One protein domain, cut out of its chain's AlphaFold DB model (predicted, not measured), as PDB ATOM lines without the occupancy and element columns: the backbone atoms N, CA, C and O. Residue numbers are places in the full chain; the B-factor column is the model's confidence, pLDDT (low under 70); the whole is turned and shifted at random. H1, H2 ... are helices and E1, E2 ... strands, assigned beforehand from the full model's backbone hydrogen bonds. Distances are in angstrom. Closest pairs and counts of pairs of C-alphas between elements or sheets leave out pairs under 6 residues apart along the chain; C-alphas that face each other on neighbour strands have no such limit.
ATOM      1  N   GLU A 133     -31.687  11.786  14.278       93.06
ATOM      2  CA  GLU A 133     -30.804  12.519  13.356       93.06
ATOM      3  C   GLU A 133     -29.867  13.502  14.081       93.06
ATOM      4  O   GLU A 133     -28.745  13.716  13.620       93.06
ATOM      5  N   ALA A 134     -30.308  14.134  15.172       92.81
ATOM      6  CA  ALA A 134     -29.472  15.038  15.962       92.81
ATOM      7  C   ALA A 134     -28.349  14.274  16.686       92.81
ATOM      8  O   ALA A 134     -27.201  14.718  16.673       92.81
ATOM      9  N   MET A 135     -28.662  13.092  17.219       95.38
ATOM     10  CA  MET A 135     -27.731  12.164  17.861       95.38
ATOM     11  C   MET A 135     -26.637  11.681  16.894       95.38
ATOM     12  O   MET A 135     -25.450  11.840  17.175       95.38
ATOM     13  N   VAL A 136     -27.004  11.226  15.689       95.31
ATOM     14  CA  VAL A 136     -26.023  10.828  14.655       95.31
ATOM     15  C   VAL A 136     -25.166  12.018  14.193       95.31
ATOM     16  O   VAL A 136     -23.959  11.886  13.991       95.31
ATOM     17  N   LYS A 137     -25.753  13.221  14.079       94.62
ATOM     18  CA  LYS A 137     -25.003  14.459  13.783       94.62
ATOM     19  C   LYS A 137     -24.061  14.857  14.928       94.62
ATOM     20  O   LYS A 137     -23.025  15.464  14.656       94.62
ATOM     21  N   SER A 138     -24.378  14.492  16.172       95.00
ATOM     22  CA  SER A 138     -23.490  14.634  17.332       95.00
ATOM     23  C   SER A 138     -22.272  13.717  17.202       95.00
ATOM     24  O   SER A 138     -21.142  14.204  17.287       95.00
ATOM     25  N   LEU A 139     -22.474  12.432  16.865       95.06
ATOM     26  CA  LEU A 139     -21.374  11.492  16.611       95.06
ATOM     27  C   LEU A 139     -20.481  11.950  15.453       95.06
ATOM     28  O   LEU A 139     -19.268  12.018  15.610       95.06
ATOM     29  N   HIS A 140     -21.058  12.360  14.319       94.31
ATOM     30  CA  HIS A 140     -20.270  12.903  13.206       94.31
ATOM     31  C   HIS A 140     -19.452  14.135  13.629       94.31
ATOM     32  O   HIS A 140     -18.291  14.257  13.242       94.31
ATOM     33  N   LYS A 141     -20.018  15.056  14.423       93.31
ATOM     34  CA  LYS A 141     -19.281  16.234  14.913       93.31
ATOM     35  C   LYS A 141     -18.121  15.833  15.832       93.31
ATOM     36  O   LYS A 141     -17.045  16.416  15.728       93.31
ATOM     37  N   PHE A 142     -18.339  14.852  16.707       93.44
ATOM     38  CA  PHE A 142     -17.299  14.268  17.551       93.44
ATOM     39  C   PHE A 142     -16.182  13.634  16.703       93.44
ATOM     40  O   PHE A 142     -15.017  13.975  16.891       93.44
ATOM     41  N   LEU A 143     -16.534  12.792  15.724       90.69
ATOM     42  CA  LEU A 143     -15.589  12.104  14.837       90.69
ATOM     43  C   LEU A 143     -14.724  13.087  14.046       90.69
ATOM     44  O   LEU A 143     -13.505  12.938  14.021       90.69
ATOM     45  N   SER A 144     -15.330  14.122  13.454       86.75
ATOM     46  CA  SER A 144     -14.584  15.155  12.726       86.75
ATOM     47  C   SER A 144     -13.536  15.833  13.619       86.75
ATOM     48  O   SER A 144     -12.377  15.913  13.227       86.75
ATOM     49  N   LYS A 145     -13.913  16.235  14.842       85.44
ATOM     50  CA  LYS A 145     -13.032  16.980  15.757       85.44
ATOM     51  C   LYS A 145     -11.964  16.120  16.448       85.44
ATOM     52  O   LYS A 145     -10.847  16.563  16.691       85.44
ATOM     53  N   ASN A 146     -12.323  14.908  16.864       81.12
ATOM     54  CA  ASN A 146     -11.471  14.098  17.739       81.12
ATOM     55  C   ASN A 146     -10.703  12.998  17.002       81.12
ATOM     56  O   ASN A 146      -9.676  12.560  17.516       81.12
ATOM     57  N   VAL A 147     -11.172  12.579  15.823       78.50
ATOM     58  CA  VAL A 147     -10.566  11.500  15.034       78.50
ATOM     59  C   VAL A 147      -9.993  12.060  13.728       78.50
ATOM     60  O   VAL A 147      -8.782  12.024  13.546       78.50
ATOM     61  N   VAL A 148     -10.811  12.681  12.865       71.81
ATOM     62  CA  VAL A 148     -10.360  13.172  11.540       71.81
ATOM     63  C   VAL A 148      -9.317  14.289  11.652       71.81
ATOM     64  O   VAL A 148      -8.242  14.168  11.073       71.81
ATOM     65  N   GLU A 149      -9.588  15.349  12.423       61.97
ATOM     66  CA  GLU A 149      -8.630  16.448  12.658       61.97
ATOM     67  C   GLU A 149      -7.316  15.959  13.295       61.97
ATOM     68  O   GLU A 149      -6.262  16.542  13.062       61.97
ATOM     69  N   ALA A 150      -7.351  14.859  14.056       53.97
ATOM     70  CA  ALA A 150      -6.162  14.263  14.661       53.97
ATOM     71  C   ALA A 150      -5.332  13.412  13.679       53.97
ATOM     72  O   ALA A 150      -4.297  12.880  14.077       53.97
ATOM     73  N   MET A 151      -5.796  13.207  12.445       58.81
ATOM     74  CA  MET A 151      -5.217  12.302  11.437       58.81
ATOM     75  C   MET A 151      -4.934  13.068  10.129       58.81
ATOM     76  O   MET A 151      -5.149  12.560   9.026       58.81
ATOM     77  N   SER A 152      -4.502  14.325  10.283       50.94
ATOM     78  CA  SER A 152      -4.225  15.284   9.211       50.94
ATOM     79  C   SER A 152      -3.043  14.858   8.329       50.94
ATOM     80  O   SER A 152      -2.129  14.156   8.759       50.94
ATOM     81  N   LEU A 153      -3.043  15.328   7.079       42.66
ATOM     82  CA  LEU A 153      -2.012  15.024   6.079       42.66
ATOM     83  C   LEU A 153      -0.625  15.585   6.456       42.66
ATOM     84  O   LEU A 153       0.397  15.076   6.000       42.66
ATOM     85  N   GLU A 154      -0.587  16.630   7.284       48.28
ATOM     86  CA  GLU A 154       0.640  17.331   7.681       48.28
ATOM     87  C   GLU A 154       1.567  16.434   8.521       48.28
ATOM     88  O   GLU A 154       2.771  16.393   8.259       48.28
ATOM     89  N   ASP A 155       1.000  15.623   9.424       51.12
ATOM     90  CA  ASP A 155       1.739  14.616  10.198       51.12
ATOM     91  C   ASP A 155       2.368  13.556   9.271       51.12
ATOM     92  O   ASP A 155       3.528  13.178   9.431       51.12
ATOM     93  N   PHE A 156       1.632  13.111   8.247       43.56
ATOM     94  CA  PHE A 156       2.087  12.080   7.306       43.56
ATOM     95  C   PHE A 156       3.246  12.554   6.413       43.56
ATOM     96  O   PHE A 156       4.191  11.803   6.166       43.56
ATOM     97  N   VAL A 157       3.208  13.804   5.937       44.88
ATOM     98  CA  VAL A 157       4.266  14.361   5.071       44.88
ATOM     99  C   VAL A 157       5.548  14.645   5.860       44.88
ATOM    100  O   VAL A 157       6.642  14.409   5.342       44.88
ATOM    101  N   ALA A 158       5.442  15.079   7.120       48.62
ATOM    102  CA  ALA A 158       6.599  15.264   7.998       48.62
ATOM    103  C   ALA A 158       7.343  13.943   8.289       48.62
ATOM    104  O   ALA A 158       8.566  13.925   8.447       48.62
ATOM    105  N   PRO A 191     -16.958 -16.280  10.871       72.19
ATOM    106  CA  PRO A 191     -17.749 -15.352  11.665       72.19
ATOM    107  C   PRO A 191     -18.932 -16.046  12.339       72.19
ATOM    108  O   PRO A 191     -19.766 -16.655  11.665       72.19
ATOM    109  N   GLU A 192     -19.024 -15.929  13.661       73.25
ATOM    110  CA  GLU A 192     -20.219 -16.331  14.393       73.25
ATOM    111  C   GLU A 192     -21.273 -15.226  14.255       73.25
ATOM    112  O   GLU A 192     -21.227 -14.189  14.916       73.25
ATOM    113  N   VAL A 193     -22.203 -15.424  13.320       75.94
ATOM    114  CA  VAL A 193     -23.241 -14.438  13.007       75.94
ATOM    115  C   VAL A 193     -24.376 -14.547  14.027       75.94
ATOM    116  O   VAL A 193     -25.341 -15.280  13.826       75.94
ATOM    117  N   SER A 194     -24.266 -13.793  15.124       82.56
ATOM    118  CA  SER A 194     -25.381 -13.583  16.057       82.56
ATOM    119  C   SER A 194     -26.574 -12.896  15.373       82.56
ATOM    120  O   SER A 194     -26.422 -12.236  14.346       82.56
ATOM    121  N   GLU A 195     -27.770 -12.970  15.962       83.88
ATOM    122  CA  GLU A 195     -28.964 -12.290  15.426       83.88
ATOM    123  C   GLU A 195     -28.798 -10.761  15.310       83.88
ATOM    124  O   GLU A 195     -29.336 -10.143  14.394       83.88
ATOM    125  N   GLU A 196     -28.021 -10.142  16.200       80.38
ATOM    126  CA  GLU A 196     -27.650  -8.720  16.125       80.38
ATOM    127  C   GLU A 196     -26.719  -8.449  14.936       80.38
ATOM    128  O   GLU A 196     -26.929  -7.507  14.167       80.38
ATOM    129  N   THR A 197     -25.732  -9.328  14.739       81.88
ATOM    130  CA  THR A 197     -24.809  -9.317  13.596       81.88
ATOM    131  C   THR A 197     -25.576  -9.494  12.279       81.88
ATOM    132  O   THR A 197     -25.322  -8.770  11.317       81.88
ATOM    133  N   ARG A 198     -26.579 -10.385  12.241       86.88
ATOM    134  CA  ARG A 198     -27.450 -10.612  11.076       86.88
ATOM    135  C   ARG A 198     -28.309  -9.390  10.747       86.88
ATOM    136  O   ARG A 198     -28.279  -8.929   9.611       86.88
ATOM    137  N   LYS A 199     -29.006  -8.814  11.735       86.56
ATOM    138  CA  LYS A 199     -29.788  -7.570  11.565       86.56
ATOM    139  C   LYS A 199     -28.915  -6.407  11.088       86.56
ATOM    140  O   LYS A 199     -29.333  -5.631  10.233       86.56
ATOM    141  N   THR A 200     -27.696  -6.302  11.618       85.38
ATOM    142  CA  THR A 200     -26.718  -5.289  11.200       85.38
ATOM    143  C   THR A 200     -26.307  -5.496   9.744       85.38
ATOM    144  O   THR A 200     -26.343  -4.547   8.969       85.38
ATOM    145  N   LEU A 201     -25.989  -6.730   9.340       90.62
ATOM    146  CA  LEU A 201     -25.659  -7.069   7.953       90.62
ATOM    147  C   LEU A 201     -26.814  -6.736   6.992       90.62
ATOM    148  O   LEU A 201     -26.595  -6.033   6.009       90.62
ATOM    149  N   GLU A 202     -28.039  -7.162   7.308       91.31
ATOM    150  CA  GLU A 202     -29.249  -6.905   6.505       91.31
ATOM    151  C   GLU A 202     -29.530  -5.403   6.318       91.31
ATOM    152  O   GLU A 202     -29.904  -4.974   5.227       91.31
ATOM    153  N   ALA A 203     -29.292  -4.587   7.350       91.50
ATOM    154  CA  ALA A 203     -29.447  -3.131   7.295       91.50
ATOM    155  C   ALA A 203     -28.282  -2.406   6.578       91.50
ATOM    156  O   ALA A 203     -28.436  -1.276   6.110       91.50
ATOM    157  N   VAL A 204     -27.104  -3.031   6.494       92.94
ATOM    158  CA  VAL A 204     -25.885  -2.446   5.905       92.94
ATOM    159  C   VAL A 204     -25.724  -2.793   4.425       92.94
ATOM    160  O   VAL A 204     -25.220  -1.967   3.663       92.94
ATOM    161  N   GLU A 205     -26.192  -3.964   3.991       93.00
ATOM    162  CA  GLU A 205     -26.091  -4.457   2.609       93.00
ATOM    163  C   GLU A 205     -26.561  -3.450   1.525       93.00
ATOM    164  O   GLU A 205     -25.863  -3.313   0.520       93.00
ATOM    165  N   PRO A 206     -27.645  -2.656   1.702       91.94
ATOM    166  CA  PRO A 206     -28.081  -1.667   0.702       91.94
ATOM    167  C   PRO A 206     -27.177  -0.426   0.567       91.94
ATOM    168  O   PRO A 206     -27.384   0.389  -0.332       91.94
ATOM    169  N   VAL A 207     -26.226  -0.234   1.487       90.69
ATOM    170  CA  VAL A 207     -25.370   0.964   1.608       90.69
ATOM    171  C   VAL A 207     -23.896   0.621   1.398       90.69
ATOM    172  O   VAL A 207     -23.157   1.369   0.760       90.69
ATOM    173  N   LEU A 208     -23.472  -0.522   1.932       92.12
ATOM    174  CA  LEU A 208     -22.171  -1.137   1.727       92.12
ATOM    175  C   LEU A 208     -22.418  -2.558   1.198       92.12
ATOM    176  O   LEU A 208     -22.348  -3.500   1.985       92.12
ATOM    177  N   PRO A 209     -22.731  -2.759  -0.089       92.94
ATOM    178  CA  PRO A 209     -22.904  -4.100  -0.641       92.94
ATOM    179  C   PRO A 209     -21.610  -4.928  -0.586       92.94
ATOM    180  O   PRO A 209     -20.506  -4.426  -0.815       92.94
ATOM    181  N   ALA A 210     -21.742  -6.216  -0.279       93.12
ATOM    182  CA  ALA A 210     -20.646  -7.166  -0.199       93.12
ATOM    183  C   ALA A 210     -20.035  -7.411  -1.585       93.12
ATOM    184  O   ALA A 210     -20.726  -7.610  -2.583       93.12
ATOM    185  N   GLY A 211     -18.708  -7.414  -1.650       90.19
ATOM    186  CA  GLY A 211     -17.944  -7.755  -2.846       90.19
ATOM    187  C   GLY A 211     -17.961  -6.726  -3.986       90.19
ATOM    188  O   GLY A 211     -17.164  -6.872  -4.915       90.19
ATOM    189  N   GLN A 212     -18.811  -5.700  -3.920       90.75
ATOM    190  CA  GLN A 212     -18.947  -4.661  -4.945       90.75
ATOM    191  C   GLN A 212     -17.921  -3.520  -4.767       90.75
ATOM    192  O   GLN A 212     -17.385  -3.349  -3.667       90.75
ATOM    193  N   PRO A 213     -17.649  -2.724  -5.823       89.75
ATOM    194  CA  PRO A 213     -16.854  -1.505  -5.714       89.75
ATOM    195  C   PRO A 213     -17.574  -0.449  -4.865       89.75
ATOM    196  O   PRO A 213     -18.762  -0.193  -5.058       89.75
ATOM    197  N   LEU A 214     -16.839   0.200  -3.968       89.94
ATOM    198  CA  LEU A 214     -17.312   1.289  -3.116       89.94
ATOM    199  C   LEU A 214     -16.549   2.586  -3.425       89.94
ATOM    200  O   LEU A 214     -15.433   2.554  -3.942       89.94
ATOM    201  N   SER A 215     -17.144   3.728  -3.075       87.00
ATOM    202  CA  SER A 215     -16.587   5.057  -3.357       87.00
ATOM    203  C   SER A 215     -16.584   5.933  -2.110       87.00
ATOM    204  O   SER A 215     -17.635   6.226  -1.534       87.00
ATOM    205  N   PHE A 216     -15.398   6.408  -1.736       87.25
ATOM    206  CA  PHE A 216     -15.176   7.278  -0.586       87.25
ATOM    207  C   PHE A 216     -14.439   8.557  -1.001       87.25
ATOM    208  O   PHE A 216     -13.608   8.546  -1.907       87.25
ATOM    209  N   HIS A 217     -14.716   9.657  -0.306       82.50
ATOM    210  CA  HIS A 217     -13.800  10.783  -0.219       82.50
ATOM    211  C   HIS A 217     -12.589  10.365   0.621       82.50
ATOM    212  O   HIS A 217     -12.713  10.088   1.817       82.50
ATOM    213  N   THR A 218     -11.421  10.339  -0.010       67.75
ATOM    214  CA  THR A 218     -10.126  10.174   0.647       67.75
ATOM    215  C   THR A 218      -9.461  11.536   0.840       67.75
ATOM    216  O   THR A 218      -9.519  12.402  -0.029       67.75
ATOM    217  N   THR A 219      -8.765  11.725   1.963       56.91
ATOM    218  CA  THR A 219      -7.770  12.808   2.114       56.91
ATOM    219  C   THR A 219      -6.488  12.525   1.323       56.91
ATOM    220  O   THR A 219      -5.735  13.437   0.999       56.91
ATOM    221  N   TYR A 220      -6.262  11.256   0.980       53.50
ATOM    222  CA  TYR A 220      -5.171  10.774   0.143       53.50
ATOM    223  C   TYR A 220      -5.649  10.699  -1.319       53.50
ATOM    224  O   TYR A 220      -6.364   9.763  -1.683       53.50
ATOM    225  N   ASP A 221      -5.286  11.680  -2.155       44.59
ATOM    226  CA  ASP A 221      -5.735  11.797  -3.560       44.59
ATOM    227  C   ASP A 221      -5.043  10.786  -4.501       44.59
ATOM    228  O   ASP A 221      -4.296  11.134  -5.416       44.59
ATOM    229  N   ARG A 222      -5.298   9.491  -4.278       54.34
ATOM    230  CA  ARG A 222      -5.106   8.443  -5.287       54.34
ATOM    231  C   ARG A 222      -6.399   8.256  -6.072       54.34
ATOM    232  O   ARG A 222      -7.208   7.375  -5.778       54.34
ATOM    233  N   LYS A 223      -6.579   9.075  -7.112       57.47
ATOM    234  CA  LYS A 223      -7.620   8.853  -8.127       57.47
ATOM    235  C   LYS A 223      -7.509   7.431  -8.674       57.47
ATOM    236  O   LYS A 223      -6.527   7.100  -9.333       57.47
ATOM    237  N   GLY A 224      -8.530   6.618  -8.411       63.94
ATOM    238  CA  GLY A 224      -8.609   5.232  -8.868       63.94
ATOM    239  C   GLY A 224      -8.375   4.158  -7.802       63.94
ATOM    240  O   GLY A 224      -8.458   2.989  -8.167       63.94
ATOM    241  N   SER A 225      -8.137   4.500  -6.525       77.19
ATOM    242  CA  SER A 225      -8.102   3.469  -5.472       77.19
ATOM    243  C   SER A 225      -9.437   2.718  -5.374       77.19
ATOM    244  O   SER A 225     -10.513   3.322  -5.347       77.19
ATOM    245  N   TYR A 226      -9.355   1.390  -5.338       85.06
ATOM    246  CA  TYR A 226     -10.483   0.470  -5.388       85.06
ATOM    247  C   TYR A 226     -10.839  -0.034  -3.988       85.06
ATOM    248  O   TYR A 226     -10.045  -0.727  -3.348       85.06
ATOM    249  N   PHE A 227     -12.053   0.280  -3.538       90.88
ATOM    250  CA  PHE A 227     -12.582  -0.117  -2.233       90.88
ATOM    251  C   PHE A 227     -13.606  -1.242  -2.380       90.88
ATOM    252  O   PHE A 227     -14.476  -1.173  -3.247       90.88
ATOM    253  N   LYS A 228     -13.546  -2.261  -1.517       93.50
ATOM    254  CA  LYS A 228     -14.471  -3.406  -1.536       93.50
ATOM    255  C   LYS A 228     -14.688  -3.961  -0.131       93.50
ATOM    256  O   LYS A 228     -13.722  -4.227   0.578       93.50
ATOM    257  N   ARG A 229     -15.945  -4.188   0.260       94.25
ATOM    258  CA  ARG A 229     -16.289  -4.859   1.527       94.25
ATOM    259  C   ARG A 229     -16.293  -6.385   1.365       94.25
ATOM    260  O   ARG A 229     -16.773  -6.898   0.355       94.25
ATOM    261  N   GLY A 230     -15.784  -7.098   2.365       92.25
ATOM    262  CA  GLY A 230     -15.918  -8.542   2.555       92.25
ATOM    263  C   GLY A 230     -16.953  -8.901   3.631       92.25
ATOM    264  O   GLY A 230     -17.995  -8.254   3.760       92.25
ATOM    265  N   SER A 231     -16.680  -9.957   4.394       89.25
ATOM    266  CA  SER A 231     -17.576 -10.469   5.440       89.25
ATOM    267  C   SER A 231     -17.600  -9.583   6.690       89.25
ATOM    268  O   SER A 231     -16.593  -8.983   7.050       89.25
ATOM    269  N   LEU A 232     -18.736  -9.553   7.387       88.81
ATOM    270  CA  LEU A 232     -18.827  -9.098   8.780       88.81
ATOM    271  C   LEU A 232     -18.184 -10.168   9.674       88.81
ATOM    272  O   LEU A 232     -18.531 -11.337   9.509       88.81
ATOM    273  N   PHE A 233     -17.254  -9.807  10.566       82.81
ATOM    274  CA  PHE A 233     -16.530 -10.793  11.391       82.81
ATOM    275  C   PHE A 233     -16.600 -10.544  12.907       82.81
ATOM    276  O   PHE A 233     -16.557 -11.505  13.676       82.81
ATOM    277  N   HIS A 234     -16.771  -9.293  13.350       80.06
ATOM    278  CA  HIS A 234     -16.964  -8.963  14.766       80.06
ATOM    279  C   HIS A 234     -17.846  -7.717  14.921       80.06
ATOM    280  O   HIS A 234     -17.408  -6.627  14.579       80.06
ATOM    281  N   ARG A 235     -19.063  -7.856  15.472       82.19
ATOM    282  CA  ARG A 235     -20.006  -6.760  15.808       82.19
ATOM    283  C   ARG A 235     -20.260  -5.741  14.682       82.19
ATOM    284  O   ARG A 235     -21.205  -5.901  13.918       82.19
ATOM    285  N   ASP A 236     -19.451  -4.687  14.623       89.44
ATOM    286  CA  ASP A 236     -19.508  -3.547  13.705       89.44
ATOM    287  C   ASP A 236     -18.290  -3.457  12.751       89.44
ATOM    288  O   ASP A 236     -18.169  -2.491  11.992       89.44
ATOM    289  N   PHE A 237     -17.423  -4.480  12.748       92.62
ATOM    290  CA  PHE A 237     -16.227  -4.623  11.909       92.62
ATOM    291  C   PHE A 237     -16.407  -5.622  10.756       92.62
ATOM    292  O   PHE A 237     -16.698  -6.808  10.946       92.62
ATOM    293  N   PHE A 238     -16.141  -5.144   9.544       93.69
ATOM    294  CA  PHE A 238     -16.146  -5.910   8.303       93.69
ATOM    295  C   PHE A 238     -14.732  -6.046   7.741       93.69
ATOM    296  O   PHE A 238     -13.940  -5.108   7.816       93.69
ATOM    297  N   GLU A 239     -14.444  -7.167   7.078       93.38
ATOM    298  CA  GLU A 239     -13.292  -7.244   6.181       93.38
ATOM    299  C   GLU A 239     -13.428  -6.174   5.093       93.38
ATOM    300  O   GLU A 239     -14.509  -5.951   4.533       93.38
ATOM    301  N   PHE A 240     -12.320  -5.534   4.753       94.25
ATOM    302  CA  PHE A 240     -12.262  -4.472   3.766       94.25
ATOM    303  C   PHE A 240     -11.004  -4.608   2.924       94.25
ATOM    304  O   PHE A 240      -9.966  -5.061   3.397       94.25
ATOM    305  N   PHE A 241     -11.098  -4.219   1.659       91.75
ATOM    306  CA  PHE A 241      -9.987  -4.278   0.724       91.75
ATOM    307  C   PHE A 241      -9.800  -2.908   0.086       91.75
ATOM    308  O   PHE A 241     -10.735  -2.386  -0.526       91.75
ATOM    309  N   ILE A 242      -8.595  -2.355   0.222       90.19
ATOM    310  CA  ILE A 242      -8.152  -1.132  -0.459       90.19
ATOM    311  C   ILE A 242      -7.041  -1.548  -1.417       90.19
ATOM    312  O   ILE A 242      -6.015  -2.062  -0.979       90.19
ATOM    313  N   ASP A 243      -7.260  -1.397  -2.724       88.19
ATOM    314  CA  ASP A 243      -6.306  -1.809  -3.768       88.19
ATOM    315  C   ASP A 243      -5.833  -3.278  -3.621       88.19
ATOM    316  O   ASP A 243      -4.700  -3.642  -3.930       88.19
ATOM    317  N   GLY A 244      -6.731  -4.134  -3.116       86.38
ATOM    318  CA  GLY A 244      -6.498  -5.558  -2.847       86.38
ATOM    319  C   GLY A 244      -5.854  -5.881  -1.491       86.38
ATOM    320  O   GLY A 244      -5.859  -7.048  -1.101       86.38
ATOM    321  N   GLN A 245      -5.350  -4.890  -0.749       88.31
ATOM    322  CA  GLN A 245      -4.767  -5.090   0.583       88.31
ATOM    323  C   GLN A 245      -5.863  -5.214   1.660       88.31
ATOM    324  O   GLN A 245      -6.808  -4.420   1.623       88.31
ATOM    325  N   PRO A 246      -5.772  -6.186   2.593       91.12
ATOM    326  CA  PRO A 246      -6.796  -6.435   3.605       91.12
ATOM    327  C   PRO A 246      -6.688  -5.484   4.807       91.12
ATOM    328  O   PRO A 246      -5.621  -5.312   5.395       91.12
ATOM    329  N   PHE A 247      -7.828  -4.938   5.213       93.88
ATOM    330  CA  PHE A 247      -8.012  -4.058   6.365       93.88
ATOM    331  C   PHE A 247      -9.331  -4.373   7.075       93.88
ATOM    332  O   PHE A 247     -10.193  -5.061   6.528       93.88
ATOM    333  N   ASP A 248      -9.505  -3.807   8.264       94.94
ATOM    334  CA  ASP A 248     -10.749  -3.874   9.023       94.94
ATOM    335  C   ASP A 248     -11.504  -2.545   8.857       94.94
ATOM    336  O   ASP A 248     -10.980  -1.484   9.198       94.94
ATOM    337  N   LEU A 249     -12.736  -2.575   8.336       95.19
ATOM    338  CA  LEU A 249     -13.622  -1.406   8.262       95.19
ATOM    339  C   LEU A 249     -14.662  -1.477   9.373       95.19
ATOM    340  O   LEU A 249     -15.492  -2.386   9.396       95.19
ATOM    341  N   ARG A 250     -14.666  -0.471  10.245       95.62
ATOM    342  CA  ARG A 250     -15.670  -0.292  11.292       95.62
ATOM    343  C   ARG A 250     -16.726   0.728  10.869       95.62
ATOM    344  O   ARG A 250     -16.394   1.854  10.479       95.62
ATOM    345  N   ILE A 251     -17.994   0.349  10.988       95.50
ATOM    346  CA  ILE A 251     -19.144   1.265  10.917       95.50
ATOM    347  C   ILE A 251     -19.602   1.669  12.324       95.50
ATOM    348  O   ILE A 251     -19.229   1.038  13.304       95.50
ATOM    349  N   LEU A 252     -20.431   2.709  12.436       95.94
ATOM    350  CA  LEU A 252     -20.935   3.193  13.731       95.94
ATOM    351  C   LEU A 252     -22.476   3.303  13.729       95.94
ATOM    352  O   LEU A 252     -23.018   4.415  13.728       95.94
ATOM    353  N   PRO A 253     -23.202   2.168  13.645       95.19
ATOM    354  CA  PRO A 253     -24.660   2.133  13.663       95.19
ATOM    355  C   PRO A 253     -25.219   2.601  15.013       95.19
ATOM    356  O   PRO A 253     -24.793   2.165  16.077       95.19
ATOM    357  N   LEU A 254     -26.211   3.485  14.953       95.00
ATOM    358  CA  LEU A 254     -26.950   4.008  16.093       95.00
ATOM    359  C   LEU A 254     -28.444   3.655  15.942       95.00
ATOM    360  O   LEU A 254     -29.080   4.135  14.989       95.00
ATOM    361  N   PRO A 255     -29.023   2.849  16.855       93.94
ATOM    362  CA  PRO A 255     -30.470   2.653  16.938       93.94
ATOM    363  C   PRO A 255     -31.178   3.941  17.393       93.94
ATOM    364  O   PRO A 255     -30.532   4.955  17.674       93.94
ATOM    365  N   SER A 256     -32.509   3.947  17.406       92.25
ATOM    366  CA  SER A 256     -33.322   5.067  17.892       92.25
ATOM    367  C   SER A 256     -33.600   4.946  19.401       92.25
ATOM    368  O   SER A 256     -33.529   3.865  19.976       92.25
ATOM    369  N   GLY A 257     -33.906   6.067  20.065       92.56
ATOM    370  CA  GLY A 257     -34.215   6.084  21.502       92.56
ATOM    371  C   GLY A 257     -33.000   5.885  22.419       92.56
ATOM    372  O   GLY A 257     -31.861   6.141  22.028       92.56
ATOM    373  N   GLU A 258     -33.265   5.450  23.652       93.38
ATOM    374  CA  GLU A 258     -32.295   5.378  24.760       93.38
ATOM    375  C   GLU A 258     -31.120   4.424  24.476       93.38
ATOM    376  O   GLU A 258     -29.975   4.738  24.796       93.38
ATOM    377  N   GLU A 259     -31.369   3.304  23.786       92.81
ATOM    378  CA  GLU A 259     -30.325   2.382  23.304       92.81
ATOM    379  C   GLU A 259     -29.322   3.101  22.383       92.81
ATOM    380  O   GLU A 259     -28.111   2.861  22.436       92.81
ATOM    381  N   GLY A 260     -29.819   4.030  21.565       93.94
ATOM    382  CA  GLY A 260     -29.007   4.861  20.686       93.94
ATOM    383  C   GLY A 260     -28.142   5.863  21.446       93.94
ATOM    384  O   GLY A 260     -26.990   6.080  21.068       93.94
ATOM    385  N   GLU A 261     -28.654   6.437  22.537       94.19
ATOM    386  CA  GLU A 261     -27.908   7.375  23.386       94.19
ATOM    387  C   GLU A 261     -26.830   6.643  24.203       94.19
ATOM    388  O   GLU A 261     -25.671   7.064  24.212       94.19
ATOM    389  N   ALA A 262     -27.149   5.478  24.773       94.81
ATOM    390  CA  ALA A 262     -26.167   4.608  25.422       94.81
ATOM    391  C   ALA A 262     -25.068   4.141  24.445       94.81
ATOM    392  O   ALA A 262     -23.878   4.150  24.774       94.81
ATOM    393  N   THR A 263     -25.446   3.788  23.210       94.38
ATOM    394  CA  THR A 263     -24.500   3.408  22.149       94.38
ATOM    395  C   THR A 263     -23.631   4.590  21.701       94.38
ATOM    396  O   THR A 263     -22.437   4.411  21.453       94.38
ATOM    397  N   LEU A 264     -24.181   5.810  21.655       95.62
ATOM    398  CA  LEU A 264     -23.428   7.029  21.346       95.62
ATOM    399  C   LEU A 264     -22.317   7.290  22.371       95.62
ATOM    400  O   LEU A 264     -21.169   7.519  21.978       95.62
ATOM    401  N   GLU A 265     -22.631   7.262  23.669       94.94
ATOM    402  CA  GLU A 265     -21.625   7.507  24.709       94.94
ATOM    403  C   GLU A 265     -20.602   6.363  24.800       94.94
ATOM    404  O   GLU A 265     -19.412   6.632  24.987       94.94
ATOM    405  N   ARG A 266     -21.014   5.108  24.549       93.75
ATOM    406  CA  ARG A 266     -20.093   3.966  24.389       93.75
ATOM    407  C   ARG A 266     -19.063   4.232  23.288       93.75
ATOM    408  O   ARG A 266     -17.865   4.142  23.553       93.75
ATOM    409  N   TYR A 267     -19.513   4.611  22.090       95.19
ATOM    410  CA  TYR A 267     -18.620   4.893  20.963       95.19
ATOM    411  C   TYR A 267     -17.697   6.086  21.213       95.19
ATOM    412  O   TYR A 267     -16.511   6.010  20.900       95.19
ATOM    413  N   LYS A 268     -18.194   7.175  21.814       94.62
ATOM    414  CA  LYS A 268     -17.343   8.312  22.202       94.62
ATOM    415  C   LYS A 268     -16.226   7.880  23.151       94.62
ATOM    416  O   LYS A 268     -15.066   8.151  22.858       94.62
ATOM    417  N   LYS A 269     -16.563   7.183  24.246       92.81
ATOM    418  CA  LYS A 269     -15.595   6.719  25.256       92.81
ATOM    419  C   LYS A 269     -14.533   5.804  24.642       92.81
ATOM    420  O   LYS A 269     -13.351   5.948  24.935       92.81
ATOM    421  N   GLU A 270     -14.949   4.876  23.785       93.12
ATOM    422  CA  GLU A 270     -14.050   3.960  23.082       93.12
ATOM    423  C   GLU A 270     -13.059   4.718  22.184       93.12
ATOM    424  O   GLU A 270     -11.849   4.551  22.333       93.12
ATOM    425  N   LEU A 271     -13.551   5.639  21.352       93.69
ATOM    426  CA  LEU A 271     -12.734   6.442  20.435       93.69
ATOM    427  C   LEU A 271     -11.839   7.468  21.164       93.69
ATOM    428  O   LEU A 271     -10.725   7.749  20.718       93.69
ATOM    429  N   GLU A 272     -12.280   8.021  22.300       92.62
ATOM    430  CA  GLU A 272     -11.434   8.849  23.175       92.62
ATOM    431  C   GLU A 272     -10.309   8.027  23.814       92.62
ATOM    432  O   GLU A 272      -9.169   8.498  23.885       92.62
ATOM    433  N   ASN A 273     -10.588   6.782  24.210       92.94
ATOM    434  CA  ASN A 273      -9.581   5.877  24.752       92.94
ATOM    435  C   ASN A 273      -8.572   5.416  23.690       92.94
ATOM    436  O   ASN A 273      -7.374   5.474  23.957       92.94
ATOM    437  N   GLU A 274      -9.005   5.035  22.485       92.88
ATOM    438  CA  GLU A 274      -8.114   4.716  21.353       92.88
ATOM    439  C   GLU A 274      -7.220   5.911  20.972       92.88
ATOM    440  O   GLU A 274      -6.005   5.769  20.811       92.88
ATOM    441  N   ARG A 275      -7.788   7.124  20.912       90.00
ATOM    442  CA  ARG A 275      -7.016   8.359  20.707       90.00
ATOM    443  C   ARG A 275      -6.009   8.588  21.839       90.00
ATOM    444  O   ARG A 275      -4.870   8.967  21.578       90.00
ATOM    445  N   SER A 276      -6.406   8.349  23.090       89.69
ATOM    446  CA  SER A 276      -5.523   8.448  24.258       89.69
ATOM    447  C   SER A 276      -4.375   7.431  24.202       89.69
ATOM    448  O   SER A 276      -3.244   7.802  24.504       89.69
ATOM    449  N   VAL A 277      -4.635   6.196  23.759       90.19
ATOM    450  CA  VAL A 277      -3.609   5.171  23.496       90.19
ATOM    451  C   VAL A 277      -2.609   5.664  22.459       90.19
ATOM    452  O   VAL A 277      -1.409   5.642  22.720       90.19
ATOM    453  N   ARG A 278      -3.091   6.190  21.324       88.12
ATOM    454  CA  ARG A 278      -2.225   6.744  20.274       88.12
ATOM    455  C   ARG A 278      -1.284   7.824  20.813       88.12
ATOM    456  O   ARG A 278      -0.093   7.801  20.524       88.12
ATOM    457  N   LEU A 279      -1.816   8.748  21.616       86.81
ATOM    458  CA  LEU A 279      -1.045   9.845  22.207       86.81
ATOM    459  C   LEU A 279      -0.035   9.364  23.268       86.81
ATOM    460  O   LEU A 279       1.043   9.937  23.366       86.81
ATOM    461  N   GLN A 280      -0.322   8.291  24.017       87.69
ATOM    462  CA  GLN A 280       0.621   7.707  24.991       87.69
ATOM    463  C   GLN A 280       1.826   6.993  24.350       87.69
ATOM    464  O   GLN A 280       2.832   6.750  25.027       87.69
ATOM    465  N   PHE A 281       1.760   6.662  23.057       82.88
ATOM    466  CA  PHE A 281       2.897   6.079  22.345       82.88
ATOM    467  C   PHE A 281       3.925   7.105  21.846       82.88
ATOM    468  O   PHE A 281       5.071   6.711  21.617       82.88
ATOM    469  N   ASP A 282       3.571   8.393  21.793       77.44
ATOM    470  CA  ASP A 282       4.448   9.500  21.374       77.44
ATOM    471  C   ASP A 282       5.135   9.247  20.014       77.44
ATOM    472  O   ASP A 282       6.348   9.360  19.842       77.44
ATOM    473  N   VAL A 283       4.328   8.828  19.033       70.75
ATOM    474  CA  VAL A 283       4.712   8.695  17.619       70.75
ATOM    475  C   VAL A 283       3.707   9.461  16.758       70.75
ATOM    476  O   VAL A 283       2.514   9.474  17.066       70.75
ATOM    477  N   GLY A 284       4.185  10.120  15.697       66.19
ATOM    478  CA  GLY A 284       3.404  11.114  14.948       66.19
ATOM    479  C   GLY A 284       2.137  10.557  14.296       66.19
ATOM    480  O   GLY A 284       1.076  11.170  14.396       66.19
ATOM    481  N   SER A 285       2.208   9.367  13.690       76.69
ATOM    482  CA  SER A 285       1.058   8.733  13.034       76.69
ATOM    483  C   SER A 285       0.468   7.532  13.783       76.69
ATOM    484  O   SER A 285       1.158   6.709  14.387       76.69
ATOM    485  N   ALA A 286      -0.855   7.371  13.651       83.12
ATOM    486  CA  ALA A 286      -1.577   6.177  14.099       83.12
ATOM    487  C   ALA A 286      -1.047   4.891  13.439       83.12
ATOM    488  O   ALA A 286      -0.958   3.854  14.090       83.12
ATOM    489  N   GLN A 287      -0.638   4.972  12.169       84.00
ATOM    490  CA  GLN A 287      -0.065   3.844  11.436       84.00
ATOM    491  C   GLN A 287       1.229   3.335  12.093       84.00
ATOM    492  O   GLN A 287       1.402   2.128  12.214       84.00
ATOM    493  N   ARG A 288       2.096   4.212  12.621       82.44
ATOM    494  CA  ARG A 288       3.283   3.782  13.385       82.44
ATOM    495  C   ARG A 288       2.937   3.094  14.707       82.44
ATOM    496  O   ARG A 288       3.650   2.173  15.100       82.44
ATOM    497  N   VAL A 289       1.845   3.488  15.370       87.00
ATOM    498  CA  VAL A 289       1.339   2.770  16.557       87.00
ATOM    499  C   VAL A 289       0.914   1.346  16.181       87.00
ATOM    500  O   VAL A 289       1.313   0.382  16.833       87.00
ATOM    501  N   VAL A 290       0.155   1.212  15.092       88.94
ATOM    502  CA  VAL A 290      -0.279  -0.081  14.546       88.94
ATOM    503  C   VAL A 290       0.925  -0.950  14.146       88.94
ATOM    504  O   VAL A 290       1.019  -2.091  14.586       88.94
ATOM    505  N   GLU A 291       1.878  -0.418  13.376       85.38
ATOM    506  CA  GLU A 291       2.990  -1.193  12.800       85.38
ATOM    507  C   GLU A 291       4.093  -1.589  13.796       85.38
ATOM    508  O   GLU A 291       4.664  -2.666  13.653       85.38
ATOM    509  N   ALA A 292       4.429  -0.752  14.787       84.12
ATOM    510  CA  ALA A 292       5.552  -1.024  15.702       84.12
ATOM    511  C   ALA A 292       5.123  -1.573  17.076       84.12
ATOM    512  O   ALA A 292       5.896  -2.268  17.747       84.12
ATOM    513  N   PHE A 293       3.892  -1.270  17.501       88.56
ATOM    514  CA  PHE A 293       3.353  -1.618  18.820       88.56
ATOM    515  C   PHE A 293       2.147  -2.568  18.726       88.56
ATOM    516  O   PHE A 293       1.640  -2.989  19.763       88.56
ATOM    517  N   HIS A 294       1.702  -2.910  17.509       93.56
ATOM    518  CA  HIS A 294       0.625  -3.868  17.237       93.56
ATOM    519  C   HIS A 294      -0.660  -3.573  18.040       93.56
ATOM    520  O   HIS A 294      -1.293  -4.467  18.596       93.56
ATOM    521  N   CYS A 295      -1.077  -2.307  18.111       93.94
ATOM    522  CA  CYS A 295      -2.367  -1.947  18.708       93.94
ATOM    523  C   CYS A 295      -3.474  -1.932  17.643       93.94
ATOM    524  O   CYS A 295      -3.295  -1.352  16.574       93.94
ATOM    525  N   HIS A 296      -4.628  -2.529  17.943       95.12
ATOM    526  CA  HIS A 296      -5.838  -2.443  17.123       95.12
ATOM    527  C   HIS A 296      -6.540  -1.115  17.444       95.12
ATOM    528  O   HIS A 296      -7.276  -1.001  18.422       95.12
ATOM    529  N   ILE A 297      -6.202  -0.081  16.670       93.50
ATOM    530  CA  ILE A 297      -6.762   1.278  16.736       93.50
ATOM    531  C   ILE A 297      -6.983   1.809  15.307       93.50
ATOM    532  O   ILE A 297      -6.306   1.341  14.383       93.50
ATOM    533  N   PRO A 298      -7.875   2.793  15.088       92.88
ATOM    534  CA  PRO A 298      -8.119   3.327  13.756       92.88
ATOM    535  C   PRO A 298      -6.925   4.164  13.281       92.88
ATOM    536  O   PRO A 298      -6.508   5.116  13.946       92.88
ATOM    537  N   PHE A 299      -6.387   3.829  12.107       87.56
ATOM    538  CA  PHE A 299      -5.251   4.533  11.501       87.56
ATOM    539  C   PHE A 299      -5.617   5.356  10.259       87.56
ATOM    540  O   PHE A 299      -4.870   6.264   9.896       87.56
ATOM    541  N   GLN A 300      -6.782   5.114   9.653       86.81
ATOM    542  CA  GLN A 300      -7.348   5.958   8.598       86.81
ATOM    543  C   GLN A 300      -8.861   6.146   8.807       86.81
ATOM    544  O   GLN A 300      -9.528   5.325   9.436       86.81
ATOM    545  N   VAL A 301      -9.406   7.247   8.288       88.75
ATOM    546  CA  VAL A 301     -10.846   7.538   8.270       88.75
ATOM    547  C   VAL A 301     -11.283   7.773   6.831       88.75
ATOM    548  O   VAL A 301     -10.599   8.486   6.099       88.75
ATOM    549  N   LEU A 302     -12.428   7.209   6.439       88.62
ATOM    550  CA  LEU A 302     -13.053   7.438   5.136       88.62
ATOM    551  C   LEU A 302     -14.466   8.014   5.318       88.62
ATOM    552  O   LEU A 302     -15.174   7.682   6.269       88.62
ATOM    553  N   GLN A 303     -14.897   8.856   4.382       90.12
ATOM    554  CA  GLN A 303     -16.256   9.403   4.301       90.12
ATOM    555  C   GLN A 303     -16.852   9.001   2.946       90.12
ATOM    556  O   GLN A 303     -16.141   9.042   1.948       90.12
ATOM    557  N   PHE A 304     -18.124   8.599   2.854       88.12
ATOM    558  CA  PHE A 304     -18.715   8.262   1.547       88.12
ATOM    559  C   PHE A 304     -18.855   9.531   0.696       88.12
ATOM    560  O   PHE A 304     -19.035  10.626   1.234       88.12
ATOM    561  N   THR A 305     -18.878   9.384  -0.632       86.50
ATOM    562  CA  THR A 305     -18.996  10.485  -1.617       86.50
ATOM    563  C   THR A 305     -20.310  11.290  -1.585       86.50
ATOM    564  O   THR A 305     -20.598  12.060  -2.498       86.50
ATOM    565  N   SER A 306     -21.144  11.115  -0.557       85.56
ATOM    566  CA  SER A 306     -22.387  11.860  -0.360       85.56
ATOM    567  C   SER A 306     -22.175  13.069   0.554       85.56
ATOM    568  O   SER A 306     -21.626  12.932   1.643       85.56
ATOM    569  N   ASP A 307     -22.742  14.229   0.215       83.19
ATOM    570  CA  ASP A 307     -22.750  15.413   1.101       83.19
ATOM    571  C   ASP A 307     -23.561  15.214   2.402       83.19
ATOM    572  O   ASP A 307     -23.568  16.060   3.304       83.19
ATOM    573  N   ARG A 308     -24.313  14.111   2.513       90.12
ATOM    574  CA  ARG A 308     -25.137  13.809   3.688       90.12
ATOM    575  C   ARG A 308     -24.243  13.469   4.877       90.12
ATOM    576  O   ARG A 308     -23.410  12.585   4.789       90.12
ATOM    577  N   LYS A 309     -24.490  14.087   6.036       91.94
ATOM    578  CA  LYS A 309     -23.819  13.740   7.311       91.94
ATOM    579  C   LYS A 309     -24.430  12.533   8.037       91.94
ATOM    580  O   LYS A 309     -23.921  12.111   9.069       91.94
ATOM    581  N   VAL A 310     -25.549  12.013   7.538       94.62
ATOM    582  CA  VAL A 310     -26.298  10.898   8.130       94.62
ATOM    583  C   VAL A 310     -26.664   9.932   7.019       94.62
ATOM    584  O   VAL A 310     -27.213  10.344   5.994       94.62
ATOM    585  N   VAL A 311     -26.383   8.658   7.256       94.81
ATOM    586  CA  VAL A 311     -26.734   7.530   6.398       94.81
ATOM    587  C   VAL A 311     -27.833   6.734   7.106       94.81
ATOM    588  O   VAL A 311     -27.738   6.498   8.310       94.81
ATOM    589  N   SER A 312     -28.896   6.361   6.387       94.12
ATOM    590  CA  SER A 312     -29.956   5.496   6.928       94.12
ATOM    591  C   SER A 312     -29.667   4.055   6.542       94.12
ATOM    592  O   SER A 312     -29.473   3.781   5.363       94.12
ATOM    593  N   LEU A 313     -29.655   3.174   7.539       92.50
ATOM    594  CA  LEU A 313     -29.536   1.721   7.390       92.50
ATOM    595  C   LEU A 313     -30.924   1.053   7.500       92.50
ATOM    596  O   LEU A 313     -31.163  -0.026   6.978       92.50
ATOM    597  N   GLY A 314     -31.880   1.742   8.128       89.56
ATOM    598  CA  GLY A 314     -33.296   1.389   8.135       89.56
ATOM    599  C   GLY A 314     -34.167   2.578   8.544       89.56
ATOM    600  O   GLY A 314     -33.762   3.740   8.398       89.56
ATOM    601  N   LEU A 315     -35.352   2.278   9.085       85.06
ATOM    602  CA  LEU A 315     -36.224   3.258   9.745       85.06
ATOM    603  C   LEU A 315     -35.564   3.772  11.039       85.06
ATOM    604  O   LEU A 315     -35.308   4.974  11.185       85.06
ATOM    605  N   ASP A 316     -35.207   2.826  11.911       88.75
ATOM    606  CA  ASP A 316     -34.711   3.060  13.271       88.75
ATOM    607  C   ASP A 316     -33.189   2.938  13.418       88.75
ATOM    608  O   ASP A 316     -32.646   3.301  14.456       88.75
ATOM    609  N   LEU A 317     -32.474   2.521  12.366       93.56
ATOM    610  CA  LEU A 317     -31.013   2.401  12.363       93.56
ATOM    611  C   LEU A 317     -30.368   3.424  11.416       93.56
ATOM    612  O   LEU A 317     -30.706   3.500  10.229       93.56
ATOM    613  N   LYS A 318     -29.433   4.230  11.934       95.56
ATOM    614  CA  LYS A 318     -28.702   5.270  11.183       95.56
ATOM    615  C   LYS A 318     -27.244   5.323  11.624       95.56
ATOM    616  O   LYS A 318     -26.946   5.013  12.765       95.56
ATOM    617  N   MET A 319     -26.343   5.761  10.752       95.69
ATOM    618  CA  MET A 319     -24.918   5.915  11.073       95.69
ATOM    619  C   MET A 319     -24.371   7.254  10.549       95.69
ATOM    620  O   MET A 319     -24.971   7.846   9.639       95.69
ATOM    621  N   PRO A 320     -23.272   7.794  11.113       96.06
ATOM    622  CA  PRO A 320     -22.604   8.952  10.532       96.06
ATOM    623  C   PRO A 320     -22.064   8.597   9.142       96.06
ATOM    624  O   PRO A 320     -21.785   7.438   8.845       96.06
ATOM    625  N   ASN A 321     -21.870   9.598   8.285       94.12
ATOM    626  CA  ASN A 321     -21.195   9.410   6.995       94.12
ATOM    627  C   ASN A 321     -19.661   9.308   7.154       94.12
ATOM    628  O   ASN A 321     -18.903  10.054   6.542       94.12
ATOM    629  N   ILE A 322     -19.214   8.446   8.062       92.81
ATOM    630  CA  ILE A 322     -17.813   8.244   8.427       92.81
ATOM    631  C   ILE A 322     -17.642   6.761   8.773       92.81
ATOM    632  O   ILE A 322     -18.428   6.224   9.552       92.81
ATOM    633  N   VAL A 323     -16.609   6.130   8.220       93.62
ATOM    634  CA  VAL A 323     -16.151   4.776   8.573       93.62
ATOM    635  C   VAL A 323     -14.679   4.821   8.969       93.62
ATOM    636  O   VAL A 323     -13.921   5.673   8.497       93.62
ATOM    637  N   LEU A 324     -14.278   3.922   9.862       93.88
ATOM    638  CA  LEU A 324     -12.940   3.893  10.449       93.88
ATOM    639  C   LEU A 324     -12.178   2.669   9.948       93.88
ATOM    640  O   LEU A 324     -12.758   1.589   9.856       93.88
ATOM    641  N   ILE A 325     -10.894   2.834   9.634       92.94
ATOM    642  CA  ILE A 325     -10.038   1.770   9.104       92.94
ATOM    643  C   ILE A 325      -8.991   1.380  10.149       92.94
ATOM    644  O   ILE A 325      -8.214   2.218  10.614       92.94
ATOM    645  N   TYR A 326      -8.995   0.098  10.492       94.69
ATOM    646  CA  TYR A 326      -8.149  -0.586  11.468       94.69
ATOM    647  C   TYR A 326      -7.246  -1.608  10.734       94.69
ATOM    648  O   TYR A 326      -7.525  -1.948   9.575       94.69
ATOM    649  N   PRO A 327      -6.134  -2.084  11.336       93.44
ATOM    650  CA  PRO A 327      -5.313  -3.150  10.740       93.44
ATOM    651  C   PRO A 327      -6.150  -4.392  10.418       93.44
ATOM    652  O   PRO A 327      -7.057  -4.709  11.171       93.44
ATOM    653  N   GLY A 328      -5.843  -5.100   9.327       92.94
ATOM    654  CA  GLY A 328      -6.619  -6.269   8.892       92.94
ATOM    655  C   GLY A 328      -6.473  -7.485   9.815       92.94
ATOM    656  O   GLY A 328      -5.374  -8.029   9.964       92.94
ATOM    657  N   THR A 329      -7.584  -7.950  10.382       93.50
ATOM    658  CA  THR A 329      -7.661  -9.111  11.282       93.50
ATOM    659  C   THR A 329      -8.617 -10.184  10.732       93.50
ATOM    660  O   THR A 329      -8.916 -10.212   9.534       93.50
ATOM    661  N   ARG A 330      -9.006 -11.160  11.562       90.00
ATOM    662  CA  ARG A 330      -9.953 -12.243  11.216       90.00
ATOM    663  C   ARG A 330     -11.015 -12.520  12.289       90.00
ATOM    664  O   ARG A 330     -11.885 -13.359  12.072       90.00
TER     665      ARG A 330
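AT A GLANCE: This is residues 133 to 158 and 191 to 330 of the 525 residues of the protein "ROP40long" of Neospora caninum (UniProt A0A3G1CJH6). Two long helices, H1 and H4, lie side by side past a strongly twisted sheet of five strands, whose edge strands E1 and E4 are bridged by residues 213 to 217. H1 packs on edge strand E4 and on the small hairpin E5 E6, while H3 covers the E1 edge. The printed part has 166 residues, with five named helices and seven named strands in the order H1 H2 H3 E1 E2 E3 H4 H5 E4 E5 E6 E7, of mixed class. The sheet's order is E1 E2 E3 E7 E4, all antiparallel. The whole is compact, with a radius of gyration of the C-alphas of 15.5 A and spans of 44 by 33 by 33 A.

IN THESE COORDINATES: H1, residues 133 to 151, begins at C-alpha 133 (-30.804, 12.519, 13.356), is 25.7 A long and has a kink of 30 degrees near residue 144. H2 is residues 153 to 158, and H3 residues 195 to 204, 14.0 A. E1, residues 227 to 234, 19.7 A, bends by 64 degrees at residue 231. E2 is residues 237 to 242 and E3 residues 245 to 250, 16.0 A. H4, residues 258 to 280, is 33.0 A long, and H5 is residues 286 to 293. E4 is residues 300 to 304, E5 310 to 312, E6 318 to 320 and E7 323 to 327, ending at C-alpha 327 (-5.313, -3.150, 10.740).

HOW THE PARTS SIT: E1, E2 and E3 form a meander, each strand the antiparallel neighbour of the one before, with N 230 and O 239 at 2.8 A and N 240 and O 247 at 2.8 A. N 250 and O 324 are 2.8 A apart between E3 and E7, and N 325 and O 300 are 2.8 A apart between E7 and E4. E3, H4, H5 and E4 make a split strand-helix-strand unit, two strands of one sheet joined through helices, with E7 between the two strands in the sheet, and its crossover is right-handed. H3 is on the sheet, closest at the C-alphas of Leu 201 and Leu 232, 7.2 A. H1 and H5 only graze the sheet; the closest C-alphas of H1 and E4 are those of Val 148 and Val 301, 6.5 A. H1 and H4 touch at Leu 139 and Leu 264, C-alphas 6.8 A apart, a shallow tilt of 5 degrees, the same way. The C-alphas of His 140 in H1 and Pro 320 in E6, the closest of the two, are 5.3 A apart; in the hairpin E5 and E6, N 311 and O 319 are 2.9 A apart. H2 is not on the sheet. Every O i to N i+4 pair is within hydrogen-bond range in H2, H3, H4 and H5, and 12 of 15 in H1.

THE WHOLE: The farthest C-alphas, of Ala 158 and Glu 195, are 45.6 A apart. Residues 159 to 190 are not printed, with 39.3 A between C-alphas 158 and 191. The link from H3 to E1 is long. Residues 149 to 158, 218 to 224 and 284 have pLDDT under 70.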